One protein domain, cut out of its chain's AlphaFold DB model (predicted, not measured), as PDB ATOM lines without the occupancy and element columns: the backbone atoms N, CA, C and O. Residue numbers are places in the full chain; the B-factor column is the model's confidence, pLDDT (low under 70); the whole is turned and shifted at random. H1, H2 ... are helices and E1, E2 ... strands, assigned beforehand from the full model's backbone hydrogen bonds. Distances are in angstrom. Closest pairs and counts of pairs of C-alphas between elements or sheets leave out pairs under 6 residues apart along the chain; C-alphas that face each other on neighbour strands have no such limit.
ATOM      1  N   HIS A   9     -18.950 -28.031  18.836       91.00
ATOM      2  CA  HIS A   9     -18.057 -28.174  17.695       91.00
ATOM      3  C   HIS A   9     -16.602 -27.873  18.059       91.00
ATOM      4  O   HIS A   9     -15.720 -28.559  17.554       91.00
ATOM      5  N   ALA A  10     -16.326 -26.911  18.938       90.56
ATOM      6  CA  ALA A  10     -14.962 -26.619  19.360       90.56
ATOM      7  C   ALA A  10     -14.309 -27.798  20.103       90.56
ATOM      8  O   ALA A  10     -13.125 -28.036  19.890       90.56
ATOM      9  N   THR A  11     -15.066 -28.563  20.894       91.62
ATOM     10  CA  THR A  11     -14.547 -29.692  21.687       91.62
ATOM     11  C   THR A  11     -14.470 -31.012  20.908       91.62
ATOM     12  O   THR A  11     -13.528 -31.781  21.088       91.62
ATOM     13  N   TYR A  12     -15.428 -31.299  20.020       93.12
ATOM     14  CA  TYR A  12     -15.545 -32.618  19.360       93.12
ATOM     15  C   TYR A  12     -15.175 -32.624  17.870       93.12
ATOM     16  O   TYR A  12     -15.159 -33.677  17.228       93.12
ATOM     17  N   THR A  13     -14.893 -31.459  17.280       94.19
ATOM     18  CA  THR A  13     -14.378 -31.400  15.904       94.19
ATOM     19  C   THR A  13     -12.873 -31.641  15.929       94.19
ATOM     20  O   THR A  13     -12.171 -30.932  16.644       94.19
ATOM     21  N   PRO A  14     -12.349 -32.594  15.142       95.25
ATOM     22  CA  PRO A  14     -10.931 -32.909  15.171       95.25
ATOM     23  C   PRO A  14     -10.075 -31.716  14.737       95.25
ATOM     24  O   PRO A  14     -10.465 -30.943  13.858       95.25
ATOM     25  N   CYS A  15      -8.868 -31.628  15.292       95.19
ATOM     26  CA  CYS A  15      -7.871 -30.608  14.966       95.19
ATOM     27  C   CYS A  15      -8.305 -29.159  15.265       95.19
ATOM     28  O   CYS A  15      -7.776 -28.225  14.659       95.19
ATOM     29  N   THR A  16      -9.233 -28.941  16.195       94.31
ATOM     30  CA  THR A  16      -9.482 -27.609  16.762       94.31
ATOM     31  C   THR A  16      -8.601 -27.386  17.998       94.31
ATOM     32  O   THR A  16      -8.212 -28.346  18.658       94.31
ATOM     33  N   PRO A  17      -8.314 -26.128  18.380       91.38
ATOM     34  CA  PRO A  17      -7.500 -25.836  19.564       91.38
ATOM     35  C   PRO A  17      -8.107 -26.284  20.898       91.38
ATOM     36  O   PRO A  17      -7.438 -26.185  21.916       91.38
ATOM     37  N   GLN A  18      -9.384 -26.675  20.923       92.94
ATOM     38  CA  GLN A  18     -10.104 -27.113  22.125       92.94
ATOM     39  C   GLN A  18     -10.440 -28.609  22.102       92.94
ATOM     40  O   GLN A  18     -10.957 -29.120  23.093       92.94
ATOM     41  N   SER A  19     -10.176 -29.299  20.990       94.25
ATOM     42  CA  SER A  19     -10.510 -30.707  20.849       94.25
ATOM     43  C   SER A  19      -9.334 -31.596  21.193       94.25
ATOM     44  O   SER A  19      -8.217 -31.379  20.739       94.25
ATOM     45  N   ASN A  20      -9.645 -32.662  21.918       95.44
ATOM     46  CA  ASN A  20      -8.740 -33.774  22.189       95.44
ATOM     47  C   ASN A  20      -8.604 -34.738  21.000       95.44
ATOM     48  O   ASN A  20      -7.852 -35.712  21.068       95.44
ATOM     49  N   TYR A  21      -9.369 -34.522  19.928       96.44
ATOM     50  CA  TYR A  21      -9.383 -35.382  18.756       96.44
ATOM     51  C   TYR A  21      -8.523 -34.783  17.649       96.44
ATOM     52  O   TYR A  21      -8.657 -33.613  17.291       96.44
ATOM     53  N   HIS A  22      -7.680 -35.605  17.027       96.94
ATOM     54  CA  HIS A  22      -6.840 -35.178  15.912       96.94
ATOM     55  C   HIS A  22      -6.928 -36.163  14.752       96.94
ATOM     56  O   HIS A  22      -6.734 -37.368  14.913       96.94
ATOM     57  N   ASP A  23      -7.183 -35.633  13.558       97.38
ATOM     58  CA  ASP A  23      -7.051 -36.386  12.316       97.38
ATOM     59  C   ASP A  23      -5.596 -36.311  11.848       97.38
ATOM     60  O   ASP A  23      -5.057 -35.228  11.612       97.38
ATOM     61  N   LEU A  24      -4.956 -37.467  11.705       97.50
ATOM     62  CA  LEU A  24      -3.571 -37.583  11.259       97.50
ATOM     63  C   LEU A  24      -3.473 -37.628   9.729       97.50
ATOM     64  O   LEU A  24      -4.426 -37.989   9.032       97.50
ATOM     65  N   ALA A  25      -2.293 -37.306   9.197       97.62
ATOM     66  CA  ALA A  25      -1.998 -37.359   7.765       97.62
ATOM     67  C   ALA A  25      -2.141 -38.776   7.176       97.62
ATOM     68  O   ALA A  25      -2.508 -38.925   6.014       97.62
ATOM     69  N   CYS A  26      -1.941 -39.817   7.994       96.62
ATOM     70  CA  CYS A  26      -2.189 -41.217   7.630       96.62
ATOM     71  C   CYS A  26      -3.680 -41.592   7.547       96.62
ATOM     72  O   CYS A  26      -4.004 -42.753   7.333       96.62
ATOM     73  N   ASN A  27      -4.591 -40.624   7.691       96.44
ATOM     74  CA  ASN A  27      -6.039 -40.809   7.629       96.44
ATOM     75  C   ASN A  27      -6.650 -41.606   8.803       96.44
ATOM     76  O   ASN A  27      -7.813 -41.998   8.713       96.44
ATOM     77  N   HIS A  28      -5.950 -41.740   9.928       97.00
ATOM     78  CA  HIS A  28      -6.505 -42.249  11.191       97.00
ATOM     79  C   HIS A  28      -6.833 -41.106  12.158       97.00
ATOM     80  O   HIS A  28      -6.320 -39.993  12.003       97.00
ATOM     81  N   ARG A  29      -7.712 -41.366  13.131       96.44
ATOM     82  CA  ARG A  29      -8.058 -40.412  14.192       96.44
ATOM     83  C   ARG A  29      -7.514 -40.892  15.528       96.44
ATOM     84  O   ARG A  29      -7.586 -42.076  15.848       96.44
ATOM     85  N   VAL A  30      -6.982 -39.953  16.297       96.44
ATOM     86  CA  VAL A  30      -6.457 -40.206  17.638       96.44
ATOM     87  C   VAL A  30      -7.123 -39.293  18.664       96.44
ATOM     88  O   VAL A  30      -7.505 -38.174  18.327       96.44
ATOM     89  N   HIS A  31      -7.273 -39.794  19.888       94.81
ATOM     90  CA  HIS A  31      -7.705 -39.061  21.074       94.81
ATOM     91  C   HIS A  31      -6.527 -38.924  22.029       94.81
ATOM     92  O   HIS A  31      -5.783 -39.887  22.247       94.81
ATOM     93  N   VAL A  32      -6.378 -37.738  22.601       94.50
ATOM     94  CA  VAL A  32      -5.337 -37.419  23.574       94.50
ATOM     95  C   VAL A  32      -6.004 -36.998  24.874       94.50
ATOM     96  O   VAL A  32      -6.950 -36.218  24.857       94.50
ATOM     97  N   ASP A  33      -5.532 -37.514  26.005       89.62
ATOM     98  CA  ASP A  33      -6.197 -37.299  27.299       89.62
ATOM     99  C   ASP A  33      -6.136 -35.837  27.759       89.62
ATOM    100  O   ASP A  33      -7.037 -35.328  28.430       89.62
ATOM    101  N   HIS A  34      -5.086 -35.136  27.342       89.25
ATOM    102  CA  HIS A  34      -4.947 -33.704  27.527       89.25
ATOM    103  C   HIS A  34      -4.866 -33.024  26.173       89.25
ATOM    104  O   HIS A  34      -4.213 -33.510  25.250       89.25
ATOM    105  N   ASN A  35      -5.530 -31.879  26.072       86.81
ATOM    106  CA  ASN A  35      -5.516 -31.080  24.865       86.81
ATOM    107  C   ASN A  35      -4.112 -30.512  24.640       86.81
ATOM    108  O   ASN A  35      -3.711 -29.511  25.239       86.81
ATOM    109  N   PHE A  36      -3.378 -31.181  23.763       82.62
ATOM    110  CA  PHE A  36      -2.188 -30.646  23.139       82.62
ATOM    111  C   PHE A  36      -2.586 -30.198  21.732       82.62
ATOM    112  O   PHE A  36      -3.416 -30.831  21.079       82.62
ATOM    113  N   GLY A  37      -2.007 -29.100  21.247       92.88
ATOM    114  CA  GLY A  37      -2.270 -28.613  19.897       92.88
ATOM    115  C   GLY A  37      -2.028 -29.680  18.822       92.88
ATOM    116  O   GLY A  37      -1.539 -30.789  19.064       92.88
ATOM    117  N   CYS A  38      -2.376 -29.365  17.576       96.81
ATOM    118  CA  CYS A  38      -2.081 -30.282  16.478       96.81
ATOM    119  C   CYS A  38      -0.573 -30.577  16.403       96.81
ATOM    120  O   CYS A  38       0.249 -29.690  16.587       96.81
ATOM    121  N   GLY A  39      -0.209 -31.827  16.129       95.75
ATOM    122  CA  GLY A  39       1.176 -32.224  15.902       95.75
ATOM    123  C   GLY A  39       1.616 -31.992  14.457       95.75
ATOM    124  O   GLY A  39       0.804 -31.739  13.563       95.75
ATOM    125  N   SER A  40       2.911 -32.168  14.200       97.19
ATOM    126  CA  SER A  40       3.488 -32.081  12.847       97.19
ATOM    127  C   SER A  40       2.944 -33.120  11.859       97.19
ATOM    128  O   SER A  40       2.996 -32.903  10.652       97.19
ATOM    129  N   ASN A  41       2.379 -34.227  12.350       97.31
ATOM    130  CA  ASN A  41       1.745 -35.260  11.530       97.31
ATOM    131  C   ASN A  41       0.207 -35.188  11.507       97.31
ATOM    132  O   ASN A  41      -0.437 -36.103  10.984       97.31
ATOM    133  N   CYS A  42      -0.399 -34.135  12.061       97.31
ATOM    134  CA  CYS A  42      -1.826 -33.876  11.891       97.31
ATOM    135  C   CYS A  42      -2.143 -33.444  10.455       97.31
ATOM    136  O   CYS A  42      -1.297 -32.916   9.736       97.31
ATOM    137  N   ARG A  43      -3.402 -33.617  10.043       96.44
ATOM    138  CA  ARG A  43      -3.908 -33.115   8.760       96.44
ATOM    139  C   ARG A  43      -3.787 -31.591   8.663       96.44
ATOM    140  O   ARG A  43      -3.485 -31.067   7.596       96.44
ATOM    141  N   VAL A  44      -4.013 -30.903   9.780       94.38
ATOM    142  CA  VAL A  44      -3.678 -29.487   9.966       94.38
ATOM    143  C   VAL A  44      -2.358 -29.442  10.730       94.38
ATOM    144  O   VAL A  44      -2.345 -29.403  11.956       94.38
ATOM    145  N   ALA A  45      -1.248 -29.574  10.004       92.00
ATOM    146  CA  ALA A  45       0.073 -29.680  10.614       92.00
ATOM    147  C   ALA A  45       0.491 -28.361  11.282       92.00
ATOM    148  O   ALA A  45       0.383 -27.284  10.695       92.00
ATOM    149  N   VAL A  46       1.012 -28.471  12.501       93.69
ATOM    150  CA  VAL A  46       1.617 -27.382  13.280       93.69
ATOM    151  C   VAL A  46       3.016 -27.861  13.692       93.69
ATOM    152  O   VAL A  46       3.203 -29.071  13.840       93.69
ATOM    153  N   PRO A  47       4.025 -26.983  13.845       91.56
ATOM    154  CA  PRO A  47       5.387 -27.369  14.238       91.56
ATOM    155  C   PRO A  47       5.504 -27.814  15.714       91.56
ATOM    156  O   PRO A  47       6.416 -27.407  16.426       91.56
ATOM    157  N   GLU A  48       4.581 -28.653  16.181       94.06
ATOM    158  CA  GLU A  48       4.627 -29.330  17.475       94.06
ATOM    159  C   GLU A  48       5.009 -30.814  17.322       94.06
ATOM    160  O   GLU A  48       5.156 -31.359  16.217       94.06
ATOM    161  N   GLN A  49       5.157 -31.485  18.464       95.31
ATOM    162  CA  GLN A  49       5.463 -32.908  18.550       95.31
ATOM    163  C   GLN A  49       4.416 -33.764  17.807       95.31
ATOM    164  O   GLN A  49       3.212 -33.538  17.951       95.31
ATOM    165  N   PRO A  50       4.839 -34.742  16.990       97.19
ATOM    166  CA  PRO A  50       3.919 -35.628  16.285       97.19
ATOM    167  C   PRO A  50       3.227 -36.613  17.240       97.19
ATOM    168  O   PRO A  50       3.706 -36.892  18.334       97.19
ATOM    169  N   TYR A  51       2.106 -37.179  16.803       97.44
ATOM    170  CA  TYR A  51       1.361 -38.212  17.526       97.44
ATOM    171  C   TYR A  51       1.712 -39.624  17.048       97.44
ATOM    172  O   TYR A  51       1.870 -39.848  15.845       97.44
ATOM    173  N   VAL A  52       1.781 -40.598  17.956       97.44
ATOM    174  CA  VAL A  52       1.886 -42.022  17.598       97.44
ATOM    175  C   VAL A  52       0.549 -42.487  17.031       97.44
ATOM    176  O   VAL A  52      -0.449 -42.468  17.726       97.44
ATOM    177  N   VAL A 104       2.191 -40.209  22.898       94.31
ATOM    178  CA  VAL A 104       1.293 -41.367  23.018       94.31
ATOM    179  C   VAL A 104      -0.155 -40.889  22.928       94.31
ATOM    180  O   VAL A 104      -0.505 -39.845  23.476       94.31
ATOM    181  N   CYS A 105      -0.997 -41.636  22.222       94.62
ATOM    182  CA  CYS A 105      -2.422 -41.345  22.127       94.62
ATOM    183  C   CYS A 105      -3.237 -42.611  21.849       94.62
ATOM    184  O   CYS A 105      -2.701 -43.659  21.477       94.62
ATOM    185  N   ARG A 106      -4.555 -42.511  22.043       93.31
ATOM    186  CA  ARG A 106      -5.502 -43.608  21.828       93.31
ATOM    187  C   ARG A 106      -6.073 -43.540  20.415       93.31
ATOM    188  O   ARG A 106      -6.495 -42.483  19.958       93.31
ATOM    189  N   GLY A 107      -6.111 -44.671  19.718       92.62
ATOM    190  CA  GLY A 107      -6.748 -44.772  18.403       92.62
ATOM    191  C   GLY A 107      -8.268 -44.752  18.547       92.62
ATOM    192  O   GLY A 107      -8.805 -45.441  19.413       92.62
ATOM    193  N   VAL A 108      -8.956 -43.973  17.712       92.88
ATOM    194  CA  VAL A 108     -10.415 -43.797  17.780       92.88
ATOM    195  C   VAL A 108     -11.011 -43.890  16.380       92.88
ATOM    196  O   VAL A 108     -10.442 -43.335  15.438       92.88
ATOM    197  N   PRO A 109     -12.184 -44.522  16.210       91.50
ATOM    198  CA  PRO A 109     -12.871 -44.508  14.929       91.50
ATOM    199  C   PRO A 109     -13.244 -43.087  14.484       91.50
ATOM    200  O   PRO A 109     -13.583 -42.206  15.279       91.50
ATOM    201  N   LYS A 110     -13.249 -42.878  13.165       93.06
ATOM    202  CA  LYS A 110     -13.704 -41.631  12.541       93.06
ATOM    203  C   LYS A 110     -15.225 -41.522  12.580       93.06
ATOM    204  O   LYS A 110     -15.912 -41.928  11.649       93.06
ATOM    205  N   LEU A 111     -15.732 -40.957  13.668       90.62
ATOM    206  CA  LEU A 111     -17.152 -40.682  13.876       90.62
ATOM    207  C   LEU A 111     -17.482 -39.200  13.622       90.62
ATOM    208  O   LEU A 111     -16.610 -38.328  13.683       90.62
ATOM    209  N   ASP A 112     -18.746 -38.896  13.341       91.62
ATOM    210  CA  ASP A 112     -19.259 -37.517  13.371       91.62
ATOM    211  C   ASP A 112     -19.034 -36.915  14.778       91.62
ATOM    212  O   ASP A 112     -19.180 -37.663  15.748       91.62
ATOM    213  N   PRO A 113     -18.672 -35.625  14.942       90.56
ATOM    214  CA  PRO A 113     -18.597 -34.969  16.255       90.56
ATOM    215  C   PRO A 113     -19.770 -35.284  17.196       90.56
ATOM    216  O   PRO A 113     -19.542 -35.563  18.371       90.56
ATOM    217  N   ALA A 114     -21.007 -35.332  16.680       90.81
ATOM    218  CA  ALA A 114     -22.188 -35.732  17.452       90.81
ATOM    219  C   ALA A 114     -22.027 -37.132  18.066       90.81
ATOM    220  O   ALA A 114     -22.244 -37.335  19.257       90.81
ATOM    221  N   LEU A 115     -21.598 -38.097  17.254       91.25
ATOM    222  CA  LEU A 115     -21.387 -39.483  17.671       91.25
ATOM    223  C   LEU A 115     -20.133 -39.658  18.534       91.25
ATOM    224  O   LEU A 115     -20.108 -40.557  19.367       91.25
ATOM    225  N   GLN A 116     -19.112 -38.814  18.364       88.69
ATOM    226  CA  GLN A 116     -17.930 -38.809  19.232       88.69
ATOM    227  C   GLN A 116     -18.298 -38.430  20.663       88.69
ATOM    228  O   GLN A 116     -17.893 -39.130  21.584       88.69
ATOM    229  N   PHE A 117     -19.116 -37.388  20.837       90.88
ATOM    230  CA  PHE A 117     -19.652 -37.022  22.148       90.88
ATOM    231  C   PHE A 117     -20.380 -38.196  22.801       90.88
ATOM    232  O   PHE A 117     -20.080 -38.543  23.939       90.88
ATOM    233  N   PHE A 118     -21.291 -38.849  22.071       90.38
ATOM    234  CA  PHE A 118     -21.998 -40.013  22.606       90.38
ATOM    235  C   PHE A 118     -21.048 -41.160  22.942       90.38
ATOM    236  O   PHE A 118     -21.226 -41.802  23.969       90.38
ATOM    237  N   ASN A 119     -20.035 -41.415  22.111       86.75
ATOM    238  CA  ASN A 119     -19.059 -42.462  22.388       86.75
ATOM    239  C   ASN A 119     -18.271 -42.177  23.672       86.75
ATOM    240  O   ASN A 119     -18.160 -43.057  24.515       86.75
ATOM    241  N   GLN A 120     -17.777 -40.949  23.836       87.19
ATOM    242  CA  GLN A 120     -17.058 -40.537  25.038       87.19
ATOM    243  C   GLN A 120     -17.950 -40.611  26.281       87.19
ATOM    244  O   GLN A 120     -17.545 -41.184  27.284       87.19
ATOM    245  N   PHE A 121     -19.184 -40.108  26.192       89.19
ATOM    246  CA  PHE A 121     -20.152 -40.175  27.285       89.19
ATOM    247  C   PHE A 121     -20.429 -41.624  27.720       89.19
ATOM    248  O   PHE A 121     -20.447 -41.924  28.907       89.19
ATOM    249  N   LEU A 122     -20.605 -42.548  26.768       88.12
ATOM    250  CA  LEU A 122     -20.808 -43.967  27.083       88.12
ATOM    251  C   LEU A 122     -19.578 -44.607  27.735       88.12
ATOM    252  O   LEU A 122     -19.735 -45.454  28.609       88.12
ATOM    253  N   GLU A 123     -18.371 -44.233  27.310       85.00
ATOM    254  CA  GLU A 123     -17.132 -44.713  27.927       85.00
ATOM    255  C   GLU A 123     -16.974 -44.192  29.366       85.00
ATOM    256  O   GLU A 123     -16.641 -44.974  30.255       85.00
ATOM    257  N   GLU A 124     -17.280 -42.915  29.619       85.62
ATOM    258  CA  GLU A 124     -17.229 -42.293  30.954       85.62
ATOM    259  C   GLU A 124     -18.267 -42.888  31.922       85.62
ATOM    260  O   GLU A 124     -17.961 -43.126  33.090       85.62
ATOM    261  N   GLU A 125     -19.467 -43.208  31.432       88.19
ATOM    262  CA  GLU A 125     -20.523 -43.879  32.207       88.19
ATOM    263  C   GLU A 125     -20.304 -45.402  32.340       88.19
ATOM    264  O   GLU A 125     -21.112 -46.107  32.948       88.19
ATOM    265  N   GLY A 126     -19.227 -45.947  31.758       84.06
ATOM    266  CA  GLY A 126     -18.908 -47.377  31.812       84.06
ATOM    267  C   GLY A 126     -19.879 -48.271  31.028       84.06
ATOM    268  O   GLY A 126     -19.978 -49.468  31.299       84.06
ATOM    269  N   LEU A 127     -20.605 -47.711  30.058       82.69
ATOM    270  CA  LEU A 127     -21.614 -48.408  29.249       82.69
ATOM    271  C   LEU A 127     -21.040 -49.107  28.004       82.69
ATOM    272  O   LEU A 127     -21.789 -49.770  27.284       82.69
ATOM    273  N   GLY A 128     -19.728 -49.000  27.773       68.56
ATOM    274  CA  GLY A 128     -19.035 -49.574  26.617       68.56
ATOM    275  C   GLY A 128     -19.247 -48.734  25.354       68.56
ATOM    276  O   GLY A 128     -20.373 -48.502  24.909       68.56
ATOM    277  N   GLY A 129     -18.155 -48.245  24.767       70.44
ATOM    278  CA  GLY A 129     -18.202 -47.368  23.595       70.44
ATOM    279  C   GLY A 129     -18.698 -48.067  22.317       70.44
ATOM    280  O   GLY A 129     -18.590 -49.280  22.143       70.44
ATOM    281  N   VAL A 130     -19.146 -47.276  21.338       65.50
ATOM    282  CA  VAL A 130     -19.589 -47.659  19.977       65.50
ATOM    283  C   VAL A 130     -18.466 -48.300  19.125       65.50
ATOM    284  O   VAL A 130     -18.680 -48.675  17.972       65.50
ATOM    285  N   GLY A 131     -17.260 -48.463  19.674       59.84
ATOM    286  CA  GLY A 131     -16.114 -49.119  19.036       59.84
ATOM    287  C   GLY A 131     -15.591 -50.353  19.774       59.84
ATOM    288  O   GLY A 131     -14.775 -51.082  19.208       59.84
ATOM    289  N   GLU A 132     -16.076 -50.637  20.986       53.91
ATOM    290  CA  GLU A 132     -15.702 -51.819  21.767       53.91
ATOM    291  C   GLU A 132     -16.451 -53.049  21.244       53.91
ATOM    292  O   GLU A 132     -17.258 -53.703  21.903       53.91
TER     293      GLU A 132
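Overview. This is residues 9 to 52 and 104 to 132 of the 201 residues of an uncharacterized protein of Dothidotthia symphoricarpi CBS 119687 (UniProt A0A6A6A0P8). Little regular structure is seen: a small three-stranded sheet lies between helix H2 at one end and the looped residues 32 to 52 toward the other. The 73 printed residues run H1, E1, E2, E3, H2, of mixed class, with only 25 in named elements. The antiparallel sheet has order E1, E2, E3. The whole is compact, radius of gyration of the C-alphas 11.8 A, yet elongated, spanning 37 by 22 by 19 A.

Along the chain. H1, residues 9 to 12, begins at C-alpha 9 (-18.057, -28.174, 17.695). E1 is residues 21 to 23, E2 29 to 31, E3 106 to 108. H2, residues 113 to 124, 16.5 A long, ends at C-alpha 124 (-17.229, -42.293, 30.954).

Arrangement. Hairpin E1 and E2 has N 22 and O 30 at 2.9 A; E2 and E3 have N 31 and O 106 at 2.8 A. H2, with residues 113 to 117 alone, touches H1; the closest C-alphas, Tyr 12 and Pro 113, are 4.9 A apart. In H2 every O i to N i+4 pair is within hydrogen-bond range; H1 is too short for one, and 0 of its 1 O i to N i+3 pair is within range.

Size, cuts and confidence. Residues 53 to 103 are not printed; C-alphas 52 and 104 are 5.5 A apart. No link printed whole is long. Residues 128 and 130 to 132 have pLDDT under 70.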